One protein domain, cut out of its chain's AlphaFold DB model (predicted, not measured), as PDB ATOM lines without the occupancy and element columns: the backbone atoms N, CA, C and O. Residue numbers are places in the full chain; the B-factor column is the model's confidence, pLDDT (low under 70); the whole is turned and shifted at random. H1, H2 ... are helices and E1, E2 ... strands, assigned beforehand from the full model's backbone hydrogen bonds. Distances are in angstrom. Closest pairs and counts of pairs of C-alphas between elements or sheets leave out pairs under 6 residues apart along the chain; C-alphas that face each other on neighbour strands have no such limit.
ATOM      1  N   ARG A 120      57.896  94.802   7.546       98.50
ATOM      2  CA  ARG A 120      57.145  94.411   6.350       98.50
ATOM      3  C   ARG A 120      56.287  93.194   6.665       98.50
ATOM      4  O   ARG A 120      56.752  92.203   7.233       98.50
ATOM      5  N   ARG A 121      55.007  93.289   6.320       98.12
ATOM      6  CA  ARG A 121      53.999  92.244   6.535       98.12
ATOM      7  C   ARG A 121      53.394  91.741   5.231       98.12
ATOM      8  O   ARG A 121      52.897  90.615   5.193       98.12
ATOM      9  N   TRP A 122      53.526  92.532   4.171       98.56
ATOM     10  CA  TRP A 122      53.033  92.214   2.843       98.56
ATOM     11  C   TRP A 122      54.098  92.471   1.779       98.56
ATOM     12  O   TRP A 122      54.734  93.528   1.757       98.56
ATOM     13  N   LEU A 123      54.248  91.512   0.871       98.69
ATOM     14  CA  LEU A 123      54.840  91.705  -0.445       98.69
ATOM     15  C   LEU A 123      53.693  91.938  -1.434       98.69
ATOM     16  O   LEU A 123      52.865  91.054  -1.648       98.69
ATOM     17  N   LEU A 124      53.651  93.132  -2.024       98.81
ATOM     18  CA  LEU A 124      52.722  93.467  -3.098       98.81
ATOM     19  C   LEU A 124      53.366  93.137  -4.442       98.81
ATOM     20  O   LEU A 124      54.356  93.761  -4.808       98.81
ATOM     21  N   VAL A 125      52.766  92.211  -5.184       98.81
ATOM     22  CA  VAL A 125      52.995  92.065  -6.624       98.81
ATOM     23  C   VAL A 125      51.842  92.761  -7.339       98.81
ATOM     24  O   VAL A 125      50.697  92.316  -7.246       98.81
ATOM     25  N   ASP A 126      52.139  93.875  -8.002       98.75
ATOM     26  CA  ASP A 126      51.157  94.719  -8.687       98.75
ATOM     27  C   ASP A 126      51.270  94.520 -10.201       98.75
ATOM     28  O   ASP A 126      52.266  94.912 -10.808       98.75
ATOM     29  N   ALA A 127      50.287  93.840 -10.791       98.56
ATOM     30  CA  ALA A 127      50.195  93.627 -12.226       98.56
ATOM     31  C   ALA A 127      49.239  94.661 -12.826       98.56
ATOM     32  O   ALA A 127      48.051  94.686 -12.486       98.56
ATOM     33  N   ASP A 128      49.740  95.461 -13.762       97.44
ATOM     34  CA  ASP A 128      48.994  96.543 -14.401       97.44
ATOM     35  C   ASP A 128      49.074  96.445 -15.933       97.44
ATOM     36  O   ASP A 128      50.128  96.107 -16.481       97.44
ATOM     37  N   PRO A 129      47.987  96.768 -16.659       97.56
ATOM     38  CA  PRO A 129      48.028  96.814 -18.112       97.56
ATOM     39  C   PRO A 129      48.886  97.986 -18.602       97.56
ATOM     40  O   PRO A 129      48.813  99.097 -18.067       97.56
ATOM     41  N   VAL A 130      49.619  97.772 -19.693       97.06
ATOM     42  CA  VAL A 130      50.312  98.836 -20.428       97.06
ATOM     43  C   VAL A 130      49.277  99.646 -21.207       97.06
ATOM     44  O   VAL A 130      48.606  99.136 -22.102       97.06
ATOM     45  N   ARG A 131      49.121 100.921 -20.841       94.94
ATOM     46  CA  ARG A 131      48.173 101.873 -21.445       94.94
ATOM     47  C   ARG A 131      48.528 103.304 -21.044       94.94
ATOM     48  O   ARG A 131      49.396 103.516 -20.199       94.94
ATOM     49  N   ASP A 132      47.791 104.284 -21.568       96.25
ATOM     50  CA  ASP A 132      47.883 105.662 -21.078       96.25
ATOM     51  C   ASP A 132      47.623 105.706 -19.547       96.25
ATOM     52  O   ASP A 132      46.605 105.180 -19.067       96.25
ATOM     53  N   PRO A 133      48.533 106.301 -18.748       92.00
ATOM     54  CA  PRO A 133      48.460 106.280 -17.287       92.00
ATOM     55  C   PRO A 133      47.342 107.160 -16.708       92.00
ATOM     56  O   PRO A 133      47.048 107.059 -15.507       92.00
ATOM     57  N   HIS A 134      46.707 108.004 -17.525       95.25
ATOM     58  CA  HIS A 134      45.664 108.947 -17.139       95.25
ATOM     59  C   HIS A 134      44.243 108.438 -17.350       95.25
ATOM     60  O   HIS A 134      43.348 109.057 -16.787       95.25
ATOM     61  N   ILE A 135      44.021 107.319 -18.044       97.25
ATOM     62  CA  ILE A 135      42.683 106.733 -18.282       97.25
ATOM     63  C   ILE A 135      42.494 105.407 -17.540       97.25
ATOM     64  O   ILE A 135      43.440 104.890 -16.958       97.25
ATOM     65  N   SER A 136      41.276 104.865 -17.480       98.25
ATOM     66  CA  SER A 136      41.018 103.565 -16.838       98.25
ATOM     67  C   SER A 136      41.176 102.395 -17.817       98.25
ATOM     68  O   SER A 136      41.145 102.590 -19.033       98.25
ATOM     69  N   ALA A 137      41.375 101.186 -17.293       98.00
ATOM     70  CA  ALA A 137      41.548  99.984 -18.103       98.00
ATOM     71  C   ALA A 137      40.243  99.560 -18.805       98.00
ATOM     72  O   ALA A 137      39.159  99.667 -18.217       98.00
ATOM     73  N   THR A 138      40.346  99.043 -20.029       98.56
ATOM     74  CA  THR A 138      39.248  98.318 -20.691       98.56
ATOM     75  C   THR A 138      39.035  96.942 -20.055       98.56
ATOM     76  O   THR A 138      39.856  96.484 -19.255       98.56
ATOM     77  N   ASP A 139      37.931  96.269 -20.390       98.19
ATOM     78  CA  ASP A 139      37.693  94.892 -19.935       98.19
ATOM     79  C   ASP A 139      38.744  93.915 -20.485       98.19
ATOM     80  O   ASP A 139      39.262  93.097 -19.727       98.19
ATOM     81  N   ASP A 140      39.157  94.065 -21.746       97.69
ATOM     82  CA  ASP A 140      40.196  93.225 -22.357       97.69
ATOM     83  C   ASP A 140      41.584  93.455 -21.738       97.69
ATOM     84  O   ASP A 140      42.332  92.507 -21.490       97.69
ATOM     85  N   GLU A 141      41.947  94.717 -21.465       98.44
ATOM     86  CA  GLU A 141      43.182  95.062 -20.745       98.44
ATOM     87  C   GLU A 141      43.184  94.408 -19.352       98.44
ATOM     88  O   GLU A 141      44.183  93.818 -18.931       98.44
ATOM     89  N   LYS A 142      42.039  94.437 -18.658       97.75
ATOM     90  CA  LYS A 142      41.861  93.756 -17.374       97.75
ATOM     91  C   LYS A 142      41.949  92.235 -17.492       97.75
ATOM     92  O   LYS A 142      42.589  91.622 -16.641       97.75
ATOM     93  N   ALA A 143      41.344  91.621 -18.504       96.88
ATOM     94  CA  ALA A 143      41.379  90.172 -18.691       96.88
ATOM     95  C   ALA A 143      42.825  89.660 -18.813       96.88
ATOM     96  O   ALA A 143      43.241  88.822 -18.013       96.88
ATOM     97  N   ARG A 144      43.632  90.278 -19.688       95.94
ATOM     98  CA  ARG A 144      45.062  89.947 -19.851       95.94
ATOM     99  C   ARG A 144      45.876  90.166 -18.576       95.94
ATOM    100  O   ARG A 144      46.751  89.371 -18.231       95.94
ATOM    101  N   THR A 145      45.578  91.240 -17.842       98.00
ATOM    102  CA  THR A 145      46.249  91.521 -16.564       98.00
ATOM    103  C   THR A 145      45.931  90.444 -15.524       98.00
ATOM    104  O   THR A 145      46.814  90.016 -14.781       98.00
ATOM    105  N   ARG A 146      44.685  89.948 -15.498       97.56
ATOM    106  CA  ARG A 146      44.283  88.847 -14.615       97.56
ATOM    107  C   ARG A 146      45.018  87.556 -14.957       97.56
ATOM    108  O   ARG A 146      45.508  86.903 -14.044       97.56
ATOM    109  N   GLU A 147      45.101  87.208 -16.238       93.81
ATOM    110  CA  GLU A 147      45.824  86.021 -16.718       93.81
ATOM    111  C   GLU A 147      47.307  86.069 -16.321       93.81
ATOM    112  O   GLU A 147      47.857  85.083 -15.828       93.81
ATOM    113  N   THR A 148      47.937  87.241 -16.444       95.12
ATOM    114  CA  THR A 148      49.330  87.449 -16.018       95.12
ATOM    115  C   THR A 148      49.480  87.270 -14.506       95.12
ATOM    116  O   THR A 148      50.333  86.506 -14.059       95.12
ATOM    117  N   ALA A 149      48.612  87.890 -13.698       97.62
ATOM    118  CA  ALA A 149      48.624  87.713 -12.243       97.62
ATOM    119  C   ALA A 149      48.389  86.244 -11.833       97.62
ATOM    120  O   ALA A 149      49.024  85.738 -10.910       97.62
ATOM    121  N   GLN A 150      47.516  85.520 -12.534       94.81
ATOM    122  CA  GLN A 150      47.298  84.091 -12.296       94.81
ATOM    123  C   GLN A 150      48.523  83.249 -12.667       94.81
ATOM    124  O   GLN A 150      48.854  82.320 -11.934       94.81
ATOM    125  N   SER A 151      49.227  83.606 -13.743       91.38
ATOM    126  CA  SER A 151      50.474  82.946 -14.152       91.38
ATOM    127  C   SER A 151      51.589  83.150 -13.123       91.38
ATOM    128  O   SER A 151      52.276  82.194 -12.769       91.38
ATOM    129  N   VAL A 152      51.711  84.363 -12.565       97.25
ATOM    130  CA  VAL A 152      52.620  84.639 -11.440       97.25
ATOM    131  C   VAL A 152      52.273  83.756 -10.239       97.25
ATOM    132  O   VAL A 152      53.152  83.092  -9.695       97.25
ATOM    133  N   ARG A 153      50.993  83.708  -9.840       97.56
ATOM    134  CA  ARG A 153      50.551  82.876  -8.708       97.56
ATOM    135  C   ARG A 153      50.860  81.396  -8.934       97.56
ATOM    136  O   ARG A 153      51.337  80.750  -8.007       97.56
ATOM    137  N   ALA A 154      50.591  80.867 -10.130       89.50
ATOM    138  CA  ALA A 154      50.845  79.468 -10.464       89.50
ATOM    139  C   ALA A 154      52.336  79.122 -10.347       89.50
ATOM    140  O   ALA A 154      52.688  78.191  -9.629       89.50
ATOM    141  N   PHE A 155      53.206  79.938 -10.945       94.19
ATOM    142  CA  PHE A 155      54.657  79.763 -10.864       94.19
ATOM    143  C   PHE A 155      55.189  79.806  -9.424       94.19
ATOM    144  O   PHE A 155      56.001  78.971  -9.022       94.19
ATOM    145  N   LEU A 156      54.720  80.766  -8.622       95.25
ATOM    146  CA  LEU A 156      55.135  80.874  -7.223       95.25
ATOM    147  C   LEU A 156      54.655  79.670  -6.404       95.25
ATOM    148  O   LEU A 156      55.421  79.129  -5.608       95.25
ATOM    149  N   ARG A 157      53.428  79.197  -6.643       91.81
ATOM    150  CA  ARG A 157      52.889  77.996  -5.993       91.81
ATOM    151  C   ARG A 157      53.681  76.738  -6.360       91.81
ATOM    152  O   ARG A 157      53.984  75.943  -5.478       91.81
ATOM    153  N   GLU A 158      54.058  76.570  -7.628       85.69
ATOM    154  CA  GLU A 158      54.944  75.480  -8.082       85.69
ATOM    155  C   GLU A 158      56.318  75.532  -7.399       85.69
ATOM    156  O   GLU A 158      56.924  74.497  -7.138       85.69
ATOM    157  N   SER A 159      56.766  76.735  -7.036       84.81
ATOM    158  CA  SER A 159      57.997  76.980  -6.274       84.81
ATOM    159  C   SER A 159      57.807  76.851  -4.752       84.81
ATOM    160  O   SER A 159      58.676  77.256  -3.982       84.81
ATOM    161  N   GLY A 160      56.664  76.328  -4.299       91.25
ATOM    162  CA  GLY A 160      56.362  76.084  -2.888       91.25
ATOM    163  C   GLY A 160      55.896  77.309  -2.099       91.25
ATOM    164  O   GLY A 160      55.845  77.246  -0.871       91.25
ATOM    165  N   TRP A 161      55.566  78.428  -2.753       97.69
ATOM    166  CA  TRP A 161      55.026  79.591  -2.049       97.69
ATOM    167  C   TRP A 161      53.584  79.334  -1.580       97.69
ATOM    168  O   TRP A 161      52.800  78.740  -2.329       97.69
ATOM    169  N   PRO A 162      53.196  79.840  -0.394       97.12
ATOM    170  CA  PRO A 162      51.803  79.842   0.043       97.12
ATOM    171  C   PRO A 162      50.940  80.716  -0.872       97.12
ATOM    172  O   PRO A 162      51.441  81.574  -1.600       97.12
ATOM    173  N   ASP A 163      49.623  80.528  -0.823       97.62
ATOM    174  CA  ASP A 163      48.712  81.324  -1.642       97.62
ATOM    175  C   ASP A 163      48.637  82.798  -1.192       97.62
ATOM    176  O   ASP A 163      48.628  83.085   0.005       97.62
ATOM    177  N   PRO A 164      48.537  83.754  -2.135       98.62
ATOM    178  CA  PRO A 164      48.353  85.164  -1.814       98.62
ATOM    179  C   PRO A 164      46.878  85.515  -1.616       98.62
ATOM    180  O   PRO A 164      45.979  84.837  -2.120       98.62
ATOM    181  N   VAL A 165      46.623  86.682  -1.021       98.81
ATOM    182  CA  VAL A 165      45.348  87.375  -1.250       98.81
ATOM    183  C   VAL A 165      45.354  87.929  -2.676       98.81
ATOM    184  O   VAL A 165      46.211  88.744  -3.026       98.81
ATOM    185  N   LEU A 166      44.387  87.514  -3.495       98.69
ATOM    186  CA  LEU A 166      44.170  88.063  -4.832       98.69
ATOM    187  C   LEU A 166      43.160  89.207  -4.749       98.69
ATOM    188  O   LEU A 166      42.023  89.017  -4.307       98.69
ATOM    189  N   ALA A 167      43.545  90.387  -5.228       98.56
ATOM    190  CA  ALA A 167      42.684  91.560  -5.237       98.56
ATOM    191  C   ALA A 167      42.595  92.216  -6.619       98.56
ATOM    192  O   ALA A 167      43.559  92.296  -7.375       98.56
ATOM    193  N   ASP A 168      41.411  92.729  -6.922       98.56
ATOM    194  CA  ASP A 168      41.154  93.658  -8.011       98.56
ATOM    195  C   ASP A 168      41.508  95.073  -7.540       98.56
ATOM    196  O   ASP A 168      40.896  95.571  -6.591       98.56
ATOM    197  N   SER A 169      42.460  95.743  -8.194       97.69
ATOM    198  CA  SER A 169      42.840  97.128  -7.865       97.69
ATOM    199  C   SER A 169      41.937  98.178  -8.534       97.69
ATOM    200  O   SER A 169      42.093  99.385  -8.335       97.69
ATOM    201  N   GLY A 170      40.985  97.725  -9.351       97.81
ATOM    202  CA  GLY A 170      40.100  98.494 -10.219       97.81
ATOM    203  C   GLY A 170      40.631  98.633 -11.650       97.81
ATOM    204  O   GLY A 170      39.842  98.635 -12.595       97.81
ATOM    205  N   ASN A 171      41.952  98.710 -11.829       97.75
ATOM    206  CA  ASN A 171      42.601  98.840 -13.142       97.75
ATOM    207  C   ASN A 171      43.521  97.666 -13.496       97.75
ATOM    208  O   ASN A 171      43.629  97.341 -14.675       97.75
ATOM    209  N   GLY A 172      44.114  97.036 -12.488       98.31
ATOM    210  CA  GLY A 172      44.960  95.856 -12.594       98.31
ATOM    211  C   GLY A 172      44.612  94.851 -11.498       98.31
ATOM    212  O   GLY A 172      43.462  94.795 -11.036       98.31
ATOM    213  N   PHE A 173      45.595  94.053 -11.087       98.75
ATOM    214  CA  PHE A 173      45.439  93.028 -10.057       98.75
ATOM    215  C   PHE A 173      46.628  93.016  -9.103       98.75
ATOM    216  O   PHE A 173      47.777  93.094  -9.522       98.75
ATOM    217  N   HIS A 174      46.335  92.861  -7.815       98.81
ATOM    218  CA  HIS A 174      47.342  92.682  -6.781       98.81
ATOM    219  C   HIS A 174      47.376  91.223  -6.326       98.81
ATOM    220  O   HIS A 174      46.325  90.635  -6.051       98.81
ATOM    221  N   LEU A 175      48.578  90.679  -6.158       98.88
ATOM    222  CA  LEU A 175      48.829  89.518  -5.308       98.88
ATOM    223  C   LEU A 175      49.533  90.013  -4.047       98.88
ATOM    224  O   LEU A 175      50.633  90.562  -4.117       98.88
ATOM    225  N   LEU A 176      48.887  89.847  -2.898       98.81
ATOM    226  CA  LEU A 176      49.448  90.215  -1.604       98.81
ATOM    227  C   LEU A 176      49.915  88.943  -0.901       98.81
ATOM    228  O   LEU A 176      49.106  88.179  -0.374       98.81
ATOM    229  N   TYR A 177      51.226  88.721  -0.907       98.81
ATOM    230  CA  TYR A 177      51.857  87.621  -0.188       98.81
ATOM    231  C   TYR A 177      52.198  88.061   1.231       98.81
ATOM    232  O   TYR A 177      52.797  89.122   1.439       98.81
ATOM    233  N   ARG A 178      51.833  87.243   2.217       98.62
ATOM    234  CA  ARG A 178      52.216  87.482   3.607       98.62
ATOM    235  C   ARG A 178      53.726  87.265   3.742       98.62
ATOM    236  O   ARG A 178      54.255  86.285   3.238       98.62
ATOM    237  N   VAL A 179      54.430  88.169   4.415       98.62
ATOM    238  CA  VAL A 179      55.876  88.044   4.687       98.62
ATOM    239  C   VAL A 179      56.197  88.461   6.116       98.62
ATOM    240  O   VAL A 179      55.460  89.241   6.715       98.62
ATOM    241  N   ASP A 180      57.302  87.987   6.675       97.94
ATOM    242  CA  ASP A 180      57.831  88.507   7.935       97.94
ATOM    243  C   ASP A 180      59.262  88.987   7.719       97.94
ATOM    244  O   ASP A 180      60.203  88.200   7.707       97.94
ATOM    245  N   LEU A 181      59.405  90.284   7.445       98.31
ATOM    246  CA  LEU A 181      60.696  90.903   7.159       98.31
ATOM    247  C   LEU A 181      60.859  92.194   7.975       98.31
ATOM    248  O   LEU A 181      59.863  92.868   8.272       98.31
ATOM    249  N   PRO A 182      62.103  92.592   8.292       97.56
ATOM    250  CA  PRO A 182      62.388  93.930   8.805       97.56
ATOM    251  C   PRO A 182      61.936  95.026   7.824       97.56
ATOM    252  O   PRO A 182      61.742  94.782   6.630       97.56
ATOM    253  N   ALA A 183      61.760  96.253   8.325       95.25
ATOM    254  CA  ALA A 183      61.426  97.405   7.482       95.25
ATOM    255  C   ALA A 183      62.505  97.653   6.411       95.25
ATOM    256  O   ALA A 183      62.181  97.795   5.228       95.25
ATOM    257  N   ASP A 184      63.778  97.630   6.820       95.88
ATOM    258  CA  ASP A 184      64.919  97.529   5.912       95.88
ATOM    259  C   ASP A 184      65.220  96.057   5.620       95.88
ATOM    260  O   ASP A 184      65.739  95.327   6.457       95.88
ATOM    261  N   ASP A 185      64.863  95.626   4.417       95.94
ATOM    262  CA  ASP A 185      65.009  94.262   3.921       95.94
ATOM    263  C   ASP A 185      66.269  94.070   3.061       95.94
ATOM    264  O   ASP A 185      66.373  93.081   2.329       95.94
ATOM    265  N   GLY A 186      67.198  95.037   3.048       93.06
ATOM    266  CA  GLY A 186      68.400  94.972   2.210       93.06
ATOM    267  C   GLY A 186      68.086  94.899   0.708       93.06
ATOM    268  O   GLY A 186      68.850  94.331  -0.082       93.06
ATOM    269  N   GLY A 187      66.921  95.413   0.297       94.94
ATOM    270  CA  GLY A 187      66.455  95.392  -1.087       94.94
ATOM    271  C   GLY A 187      65.978  94.025  -1.589       94.94
ATOM    272  O   GLY A 187      65.866  93.853  -2.805       94.94
ATOM    273  N   LEU A 188      65.699  93.064  -0.703       97.19
ATOM    274  CA  LEU A 188      65.180  91.743  -1.069       97.19
ATOM    275  C   LEU A 188      63.881  91.836  -1.884       97.19
ATOM    276  O   LEU A 188      63.816  91.300  -2.987       97.19
ATOM    277  N   VAL A 189      62.887  92.589  -1.405       98.25
ATOM    278  CA  VAL A 189      61.604  92.809  -2.093       98.25
ATOM    279  C   VAL A 189      61.826  93.403  -3.483       98.25
ATOM    280  O   VAL A 189      61.184  92.994  -4.448       98.25
ATOM    281  N   LYS A 190      62.772  94.339  -3.619       97.31
ATOM    282  CA  LYS A 190      63.110  94.936  -4.918       97.31
ATOM    283  C   LYS A 190      63.639  93.894  -5.903       97.31
ATOM    284  O   LYS A 190      63.265  93.932  -7.072       97.31
ATOM    285  N   ARG A 191      64.506  92.983  -5.449       97.00
ATOM    286  CA  ARG A 191      65.052  91.908  -6.292       97.00
ATOM    287  C   ARG A 191      63.984  90.883  -6.667       97.00
ATOM    288  O   ARG A 191      63.894  90.546  -7.840       97.00
ATOM    289  N   VAL A 192      63.123  90.492  -5.724       98.31
ATOM    290  CA  VAL A 192      61.965  89.618  -5.987       98.31
ATOM    291  C   VAL A 192      61.063  90.204  -7.078       98.31
ATOM    292  O   VAL A 192      60.764  89.532  -8.061       98.31
ATOM    293  N   LEU A 193      60.671  91.476  -6.951       98.38
ATOM    294  CA  LEU A 193      59.843  92.139  -7.964       98.38
ATOM    295  C   LEU A 193      60.571  92.272  -9.306       98.38
ATOM    296  O   LEU A 193      59.944  92.149 -10.353       98.38
ATOM    297  N   GLY A 194      61.890  92.481  -9.285       96.00
ATOM    298  CA  GLY A 194      62.722  92.466 -10.486       96.00
ATOM    299  C   GLY A 194      62.709  91.113 -11.203       96.00
ATOM    300  O   GLY A 194      62.529  91.091 -12.417       96.00
ATOM    301  N   ALA A 195      62.846  90.010 -10.463       94.38
ATOM    302  CA  ALA A 195      62.799  88.650 -10.998       94.38
ATOM    303  C   ALA A 195      61.429  88.327 -11.611       94.38
ATOM    304  O   ALA A 195      61.343  87.849 -12.743       94.38
ATOM    305  N   LEU A 196      60.348  88.664 -10.900       96.94
ATOM    306  CA  LEU A 196      58.984  88.485 -11.395       96.94
ATOM    307  C   LEU A 196      58.729  89.301 -12.661       96.94
ATOM    308  O   LEU A 196      58.231  88.768 -13.645       96.94
ATOM    309  N   ALA A 197      59.115  90.574 -12.669       95.62
ATOM    310  CA  ALA A 197      58.942  91.425 -13.835       95.62
ATOM    311  C   ALA A 197      59.774  90.933 -15.033       95.62
ATOM    312  O   ALA A 197      59.269  90.866 -16.146       95.62
ATOM    313  N   ALA A 198      61.018  90.491 -14.818       89.69
ATOM    314  CA  ALA A 198      61.840  89.912 -15.884       89.69
ATOM    315  C   ALA A 198      61.201  88.666 -16.526       89.69
ATOM    316  O   ALA A 198      61.415  88.414 -17.710       89.69
ATOM    317  N   ARG A 199      60.418  87.903 -15.755       92.06
ATOM    318  CA  ARG A 199      59.753  86.681 -16.217       92.06
ATOM    319  C   ARG A 199      58.370  86.920 -16.824       92.06
ATOM    320  O   ARG A 199      57.990  86.190 -17.735       92.06
ATOM    321  N   PHE A 200      57.612  87.885 -16.303       93.56
ATOM    322  CA  PHE A 200      56.181  88.037 -16.595       93.56
ATOM    323  C   PHE A 200      55.798  89.363 -17.259       93.56
ATOM    324  O   PHE A 200      54.643  89.501 -17.663       93.56
ATOM    325  N   ASP A 201      56.717  90.323 -17.403       92.75
ATOM    326  CA  ASP A 201      56.445  91.516 -18.207       92.75
ATOM    327  C   ASP A 201      56.165  91.109 -19.663       92.75
ATOM    328  O   ASP A 201      56.880  90.318 -20.279       92.75
ATOM    329  N   THR A 202      55.120  91.694 -20.232       90.00
ATOM    330  CA  THR A 202      54.735  91.545 -21.636       90.00
ATOM    331  C   THR A 202      54.510  92.932 -22.243       90.00
ATOM    332  O   THR A 202      54.361  93.911 -21.510       90.00
ATOM    333  N   PRO A 203      54.386  93.062 -23.576       93.31
ATOM    334  CA  PRO A 203      53.991  94.335 -24.181       93.31
ATOM    335  C   PRO A 203      52.630  94.869 -23.696       93.31
ATOM    336  O   PRO A 203      52.347  96.051 -23.872       93.31
ATOM    337  N   ALA A 204      51.779  94.013 -23.116       93.81
ATOM    338  CA  ALA A 204      50.425  94.360 -22.691       93.81
ATOM    339  C   ALA A 204      50.261  94.518 -21.171       93.81
ATOM    340  O   ALA A 204      49.287  95.138 -20.744       93.81
ATOM    341  N   VAL A 205      51.154  93.950 -20.357       96.69
ATOM    342  CA  VAL A 205      51.048  93.899 -18.890       96.69
ATOM    343  C   VAL A 205      52.439  93.986 -18.275       96.69
ATOM    344  O   VAL A 205      53.349  93.300 -18.728       96.69
ATOM    345  N   THR A 206      52.584  94.779 -17.219       97.19
ATOM    346  CA  THR A 206      53.831  94.917 -16.457       97.19
ATOM    347  C   THR A 206      53.617  94.606 -14.987       97.19
ATOM    348  O   THR A 206      52.577  94.959 -14.427       97.19
ATOM    349  N   ILE A 207      54.626  94.021 -14.349       98.19
ATOM    350  CA  ILE A 207      54.733  93.935 -12.894       98.19
ATOM    351  C   ILE A 207      55.444  95.196 -12.386       98.19
ATOM    352  O   ILE A 207      56.607  95.441 -12.719       98.19
ATOM    353  N   ASP A 208      54.767  96.014 -11.576       97.56
ATOM    354  CA  ASP A 208      55.327  97.284 -11.106       97.56
ATOM    355  C   ASP A 208      56.496  97.054 -10.134       97.56
ATOM    356  O   ASP A 208      56.337  96.674  -8.974       97.56
ATOM    357  N   ARG A 209      57.713  97.346 -10.596       96.56
ATOM    358  CA  ARG A 209      58.950  97.238  -9.801       96.56
ATOM    359  C   ARG A 209      59.089  98.374  -8.784       96.56
ATOM    360  O   ARG A 209      59.915  98.300  -7.868       96.56
ATOM    361  N   ALA A 210      58.327  99.455  -8.928       95.62
ATOM    362  CA  ALA A 210      58.407 100.611  -8.050       95.62
ATOM    363  C   ALA A 210      57.779 100.344  -6.677       95.62
ATOM    364  O   ALA A 210      58.127 101.048  -5.732       95.62
ATOM    365  N   VAL A 211      56.935  99.316  -6.517       97.56
ATOM    366  CA  VAL A 211      56.205  99.031  -5.263       97.56
ATOM    367  C   VAL A 211      57.050  98.439  -4.124       97.56
ATOM    368  O   VAL A 211      56.515  98.048  -3.092       97.56
ATOM    369  N   HIS A 212      58.377  98.415  -4.264       97.69
ATOM    370  CA  HIS A 212      59.293  97.747  -3.333       97.69
ATOM    371  C   HIS A 212      59.555  98.480  -2.003       97.69
ATOM    372  O   HIS A 212      60.054  97.867  -1.054       97.69
ATOM    373  N   ASN A 213      59.288  99.785  -1.912       97.56
ATOM    374  CA  ASN A 213      59.585 100.568  -0.708       97.56
ATOM    375  C   ASN A 213      58.678 100.163   0.479       97.56
ATOM    376  O   ASN A 213      57.533  99.764   0.264       97.56
ATOM    377  N   PRO A 214      59.148 100.249   1.737       97.06
ATOM    378  CA  PRO A 214      58.388  99.757   2.886       97.06
ATOM    379  C   PRO A 214      57.100 100.553   3.141       97.06
ATOM    380  O   PRO A 214      56.078  99.954   3.469       97.06
ATOM    381  N   GLY A 215      57.100 101.872   2.926       97.06
ATOM    382  CA  GLY A 215      55.933 102.750   3.082       97.06
ATOM    383  C   GLY A 215      54.956 102.705   1.905       97.06
ATOM    384  O   GLY A 215      54.219 103.667   1.679       97.06
ATOM    385  N   ARG A 226      39.855 105.703  -9.983       97.75
ATOM    386  CA  ARG A 226      39.491 106.623 -11.064       97.75
ATOM    387  C   ARG A 226      40.720 107.112 -11.800       97.75
ATOM    388  O   ARG A 226      41.651 107.658 -11.210       97.75
ATOM    389  N   LYS A 227      40.705 106.958 -13.113       96.19
ATOM    390  CA  LYS A 227      41.659 107.579 -14.024       96.19
ATOM    391  C   LYS A 227      40.865 108.082 -15.227       96.19
ATOM    392  O   LYS A 227      40.159 107.286 -15.846       96.19
ATOM    393  N   GLY A 228      40.958 109.384 -15.496       95.88
ATOM    394  CA  GLY A 228      40.212 110.053 -16.561       95.88
ATOM    395  C   GLY A 228      38.713 110.015 -16.292       95.88
ATOM    396  O   GLY A 228      38.294 109.737 -15.166       95.88
ATOM    397  N   ASP A 229      37.921 110.246 -17.330       96.81
ATOM    398  CA  ASP A 229      36.470 110.100 -17.255       96.81
ATOM    399  C   ASP A 229      36.056 108.629 -17.313       96.81
ATOM    400  O   ASP A 229      36.736 107.788 -17.908       96.81
ATOM    401  N   SER A 230      34.935 108.309 -16.665       97.81
ATOM    402  CA  SER A 230      34.340 106.977 -16.758       97.81
ATOM    403  C   SER A 230      33.542 106.891 -18.050       97.81
ATOM    404  O   SER A 230      32.587 107.638 -18.243       97.81
ATOM    405  N   THR A 231      33.905 105.955 -18.918       98.19
ATOM    406  CA  THR A 231      33.186 105.686 -20.174       98.19
ATOM    407  C   THR A 231      32.752 104.222 -20.218       98.19
ATOM    408  O   THR A 231      33.340 103.415 -19.495       98.19
ATOM    409  N   PRO A 232      31.784 103.833 -21.070       97.88
ATOM    410  CA  PRO A 232      31.426 102.422 -21.235       97.88
ATOM    411  C   PRO A 232      32.629 101.527 -21.572       97.88
ATOM    412  O   PRO A 232      32.736 100.427 -21.049       97.88
ATOM    413  N   ALA A 233      33.572 102.020 -22.383       97.44
ATOM    414  CA  ALA A 233      34.775 101.274 -22.758       97.44
ATOM    415  C   ALA A 233      35.862 101.261 -21.666       97.44
ATOM    416  O   ALA A 233      36.678 100.342 -21.612       97.44
ATOM    417  N   ARG A 234      35.916 102.291 -20.811       98.19
ATOM    418  CA  ARG A 234      36.930 102.465 -19.756       98.19
ATOM    419  C   ARG A 234      36.259 102.886 -18.445       98.19
ATOM    420  O   ARG A 234      36.433 104.027 -18.007       98.19
ATOM    421  N   PRO A 235      35.458 102.005 -17.826       98.31
ATOM    422  CA  PRO A 235      34.691 102.371 -16.650       98.31
ATOM    423  C   PRO A 235      35.596 102.501 -15.423       98.31
ATOM    424  O   PRO A 235      36.592 101.786 -15.267       98.31
ATOM    425  N   HIS A 236      35.221 103.385 -14.501       98.38
ATOM    426  CA  HIS A 236      35.798 103.379 -13.157       98.38
ATOM    427  C   HIS A 236      35.285 102.159 -12.390       98.38
ATOM    428  O   HIS A 236      34.082 101.906 -12.343       98.38
ATOM    429  N   ARG A 237      36.185 101.413 -11.744       98.06
ATOM    430  CA  ARG A 237      35.833 100.201 -10.986       98.06
ATOM    431  C   ARG A 237      36.203 100.343  -9.515       98.06
ATOM    432  O   ARG A 237      37.161 101.039  -9.165       98.06
ATOM    433  N   ARG A 238      35.431  99.679  -8.652       97.88
ATOM    434  CA  ARG A 238      35.768  99.520  -7.231       97.88
ATOM    435  C   ARG A 238      36.805  98.417  -7.069       97.88
ATOM    436  O   ARG A 238      36.628  97.340  -7.633       97.88
ATOM    437  N   ALA A 239      37.827  98.682  -6.267       98.31
ATOM    438  CA  ALA A 239      38.784  97.681  -5.833       98.31
ATOM    439  C   ALA A 239      38.123  96.672  -4.888       98.31
ATOM    440  O   ALA A 239      37.224  97.033  -4.123       98.31
ATOM    441  N   LYS A 240      38.531  95.404  -4.941       97.69
ATOM    442  CA  LYS A 240      37.898  94.306  -4.194       97.69
ATOM    443  C   LYS A 240      38.915  93.221  -3.862       97.69
ATOM    444  O   LYS A 240      39.733  92.879  -4.705       97.69
ATOM    445  N   LEU A 241      38.800  92.618  -2.680       98.25
ATOM    446  CA  LEU A 241      39.412  91.310  -2.434       98.25
ATOM    447  C   LEU A 241      38.586  90.255  -3.175       98.25
ATOM    448  O   LEU A 241      37.364  90.217  -2.994       98.25
ATOM    449  N   LEU A 242      39.241  89.474  -4.031       98.06
ATOM    450  CA  LEU A 242      38.614  88.440  -4.854       98.06
ATOM    451  C   LEU A 242      38.732  87.069  -4.199       98.06
ATOM    452  O   LEU A 242      37.737  86.365  -4.092       98.06
ATOM    453  N   GLU A 243      39.938  86.718  -3.760       98.00
ATOM    454  CA  GLU A 243      40.229  85.442  -3.111       98.00
ATOM    455  C   GLU A 243      41.122  85.718  -1.900       98.00
ATOM    456  O   GLU A 243      42.116  86.440  -2.005       98.00
ATOM    457  N   VAL A 244      40.739  85.170  -0.750       97.88
ATOM    458  CA  VAL A 244      41.495  85.228   0.504       97.88
ATOM    459  C   VAL A 244      41.741  83.776   0.917       97.88
ATOM    460  O   VAL A 244      40.760  83.046   1.041       97.88
ATOM    461  N   PRO A 245      43.001  83.334   1.076       96.25
ATOM    462  CA  PRO A 245      43.301  81.993   1.571       96.25
ATOM    463  C   PRO A 245      42.751  81.784   2.985       96.25
ATOM    464  O   PRO A 245      42.774  82.717   3.790       96.25
ATOM    465  N   ASP A 246      42.333  80.558   3.309       93.38
ATOM    466  CA  ASP A 246      41.834  80.210   4.650       93.38
ATOM    467  C   ASP A 246      42.893  80.442   5.737       93.38
ATOM    468  O   ASP A 246      42.575  80.792   6.871       93.38
ATOM    469  N   THR A 247      44.171  80.254   5.390       93.81
ATOM    470  CA  THR A 247      45.319  80.515   6.267       93.81
ATOM    471  C   THR A 247      46.345  81.383   5.546       93.81
ATOM    472  O   THR A 247      46.781  81.068   4.440       93.81
ATOM    473  N   LEU A 248      46.745  82.486   6.182       95.00
ATOM    474  CA  LEU A 248      47.763  83.407   5.671       95.00
ATOM    475  C   LEU A 248      49.135  83.074   6.254       95.00
ATOM    476  O   LEU A 248      49.570  83.667   7.245       95.00
ATOM    477  N   GLU A 249      49.827  82.139   5.614       95.62
ATOM    478  CA  GLU A 249      51.185  81.754   5.990       95.62
ATOM    479  C   GLU A 249      52.218  82.724   5.395       95.62
ATOM    480  O   GLU A 249      52.136  83.064   4.209       95.62
ATOM    481  N   PRO A 250      53.203  83.197   6.183       97.94
ATOM    482  CA  PRO A 250      54.307  83.971   5.639       97.94
ATOM    483  C   PRO A 250      55.116  83.148   4.635       97.94
ATOM    484  O   PRO A 250      55.489  82.012   4.917       97.94
ATOM    485  N   VAL A 251      55.458  83.748   3.495       98.38
ATOM    486  CA  VAL A 251      56.418  83.161   2.556       98.38
ATOM    487  C   VAL A 251      57.754  82.960   3.285       98.38
ATOM    488  O   VAL A 251      58.301  83.938   3.813       98.38
ATOM    489  N   PRO A 252      58.312  81.736   3.309       96.81
ATOM    490  CA  PRO A 252      59.619  81.483   3.901       96.81
ATOM    491  C   PRO A 252      60.712  82.363   3.289       96.81
ATOM    492  O   PRO A 252      60.800  82.513   2.068       96.81
ATOM    493  N   LEU A 253      61.605  82.891   4.133       96.50
ATOM    494  CA  LEU A 253      62.706  83.759   3.698       96.50
ATOM    495  C   LEU A 253      63.567  83.115   2.599       96.50
ATOM    496  O   LEU A 253      63.959  83.795   1.654       96.50
ATOM    497  N   ALA A 254      63.804  81.804   2.688       93.00
ATOM    498  CA  ALA A 254      64.573  81.057   1.697       93.00
ATOM    499  C   ALA A 254      63.942  81.099   0.293       93.00
ATOM    500  O   ALA A 254      64.665  81.210  -0.691       93.00
ATOM    501  N   LEU A 255      62.607  81.078   0.186       95.00
ATOM    502  CA  LEU A 255      61.914  81.162  -1.104       95.00
ATOM    503  C   LEU A 255      61.995  82.572  -1.706       95.00
ATOM    504  O   LEU A 255      62.168  82.721  -2.915       95.00
ATOM    505  N   LEU A 256      61.922  83.606  -0.861       97.56
ATOM    506  CA  LEU A 256      62.137  84.995  -1.277       97.56
ATOM    507  C   LEU A 256      63.564  85.202  -1.802       97.56
ATOM    508  O   LEU A 256      63.751  85.838  -2.837       97.56
ATOM    509  N   GLN A 257      64.562  84.669  -1.091       93.19
ATOM    510  CA  GLN A 257      65.971  84.742  -1.482       93.19
ATOM    511  C   GLN A 257      66.230  83.982  -2.781       93.19
ATOM    512  O   GLN A 257      66.799  84.553  -3.703       93.19
ATOM    513  N   HIS A 258      65.724  82.751  -2.891       89.38
ATOM    514  CA  HIS A 258      65.869  81.935  -4.091       89.38
ATOM    515  C   HIS A 258      65.362  82.660  -5.344       89.38
ATOM    516  O   HIS A 258      66.115  82.833  -6.299       89.38
ATOM    517  N   LEU A 259      64.132  83.184  -5.310       91.81
ATOM    518  CA  LEU A 259      63.573  83.936  -6.435       91.81
ATOM    519  C   LEU A 259      64.341  85.238  -6.720       91.81
ATOM    520  O   LEU A 259      64.518  85.625  -7.874       91.81
ATOM    521  N   ALA A 260      64.798  85.934  -5.676       90.56
ATOM    522  CA  ALA A 260      65.614  87.135  -5.835       90.56
ATOM    523  C   ALA A 260      66.955  86.849  -6.529       90.56
ATOM    524  O   ALA A 260      67.439  87.705  -7.274       90.56
ATOM    525  N   ASP A 261      67.537  85.676  -6.284       83.06
ATOM    526  CA  ASP A 261      68.810  85.246  -6.857       83.06
ATOM    527  C   ASP A 261      68.646  84.735  -8.298       83.06
ATOM    528  O   ASP A 261      69.517  84.993  -9.126       83.06
ATOM    529  N   GLU A 262      67.514  84.109  -8.652       74.88
ATOM    530  CA  GLU A 262      67.197  83.731 -10.044       74.88
ATOM    531  C   GLU A 262      67.129  84.939 -10.989       74.88
ATOM    532  O   GLU A 262      67.540  84.865 -12.147       74.88
ATOM    533  N   GLY A 263      66.591  86.061 -10.501       62.16
ATOM    534  CA  GLY A 263      66.511  87.311 -11.257       62.16
ATOM    535  C   GLY A 263      67.797  88.135 -11.238       62.16
ATOM    536  O   GLY A 263      67.866  89.170 -11.910       62.16
ATOM    537  N   ALA A 264      68.805  87.727 -10.464       57.72
ATOM    538  CA  ALA A 264      70.099  88.377 -10.499       57.72
ATOM    539  C   ALA A 264      70.787  88.037 -11.834       57.72
ATOM    540  O   ALA A 264      70.820  86.871 -12.232       57.72
ATOM    541  N   PRO A 265      71.384  89.017 -12.541       50.78
ATOM    542  CA  PRO A 265      72.350  88.672 -13.574       50.78
ATOM    543  C   PRO A 265      73.399  87.751 -12.940       50.78
ATOM    544  O   PRO A 265      73.730  87.976 -11.770       50.78
ATOM    545  N   PRO A 266      73.895  86.727 -13.666       37.44
ATOM    546  CA  PRO A 266      74.800  85.744 -13.096       37.44
ATOM    547  C   PRO A 266      75.883  86.481 -12.324       37.44
ATOM    548  O   PRO A 266      76.556  87.361 -12.875       37.44
TER     549      PRO A 266
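AT A GLANCE: This is residues 120 to 215 and 226 to 266 of the 414 residues of an uncharacterized protein of Gemmata sp. SH-PL17 (UniProt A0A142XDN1). A strongly twisted wall of five antiparallel strands has the long helix H1 over one face, along E1 and E3, while H2 sits beside the strands with H4 packed on it. The printed part has 137 residues, with E1 H1 E2 E3 H2 E4 H3 E5 H4 along the chain and sheet order E4 E1 E3 E2 E5. The class is mixed, and the whole is compact, with a radius of gyration of the C-alphas of 15.1 A and spans of 46 by 36 by 29 A.

IN THESE COORDINATES: E1, residues 120 to 129, starts at C-alpha (57.145, 94.411, 6.350) and measures 26.2 A. H1, residues 139 to 158, measures 28.5 A. E2 is residues 165 to 168, 10.1 A; E3, residues 173 to 182, 25.4 A, bends by 64 degrees at residue 179. H2 is residues 188 to 200, 18.3 A; E4, 205 to 207, 7.0 A; H3, 209 to 212, 6.5 A; E5, 240 to 243, 9.2 A. H4, residues 253 to 262, 14.5 A, ends at C-alpha (67.197, 83.731, -10.044).

HOW THE PARTS SIT: Within hydrogen-bond range are N 123 and O 177 of E1 and E3, 2.9 A, N 167 and O 174 of the hairpin E2 and E3, 2.9 A, N 168 and O 240 of E2 and E5, 2.8 A, and N 206 and O 128 of E4 and E1, 2.9 A. E1, H1, E2 and E3, H2, E4 are split strand-helix-strand units, each with another strand between its two, and right-handed crossovers. H1 is on the sheet at a height of 7.8 A, its closest C-alphas to E3 being Arg 146 and Phe 173, 6.3 A. H2, at the sheet's level, touches H4 at a steep tilt of 50 degrees, the same way; the closest C-alphas are Val 192 and Ala 260, 4.4 A. H3 touches H2, with C-alphas 212 and 190 closest at 5.0 A. In H1, H2 and H4 every O i to N i+4 pair is within hydrogen-bond range; H3 is too short for one.

THE WHOLE: C-alphas 232 and 266 are farthest apart, 47.2 A. Residues 216 to 225 are not printed, and C-alphas 215 and 226 stand 22.0 A apart across the cut. Of the links printed whole, none is long. Residues 263 to 266 have pLDDT under 70.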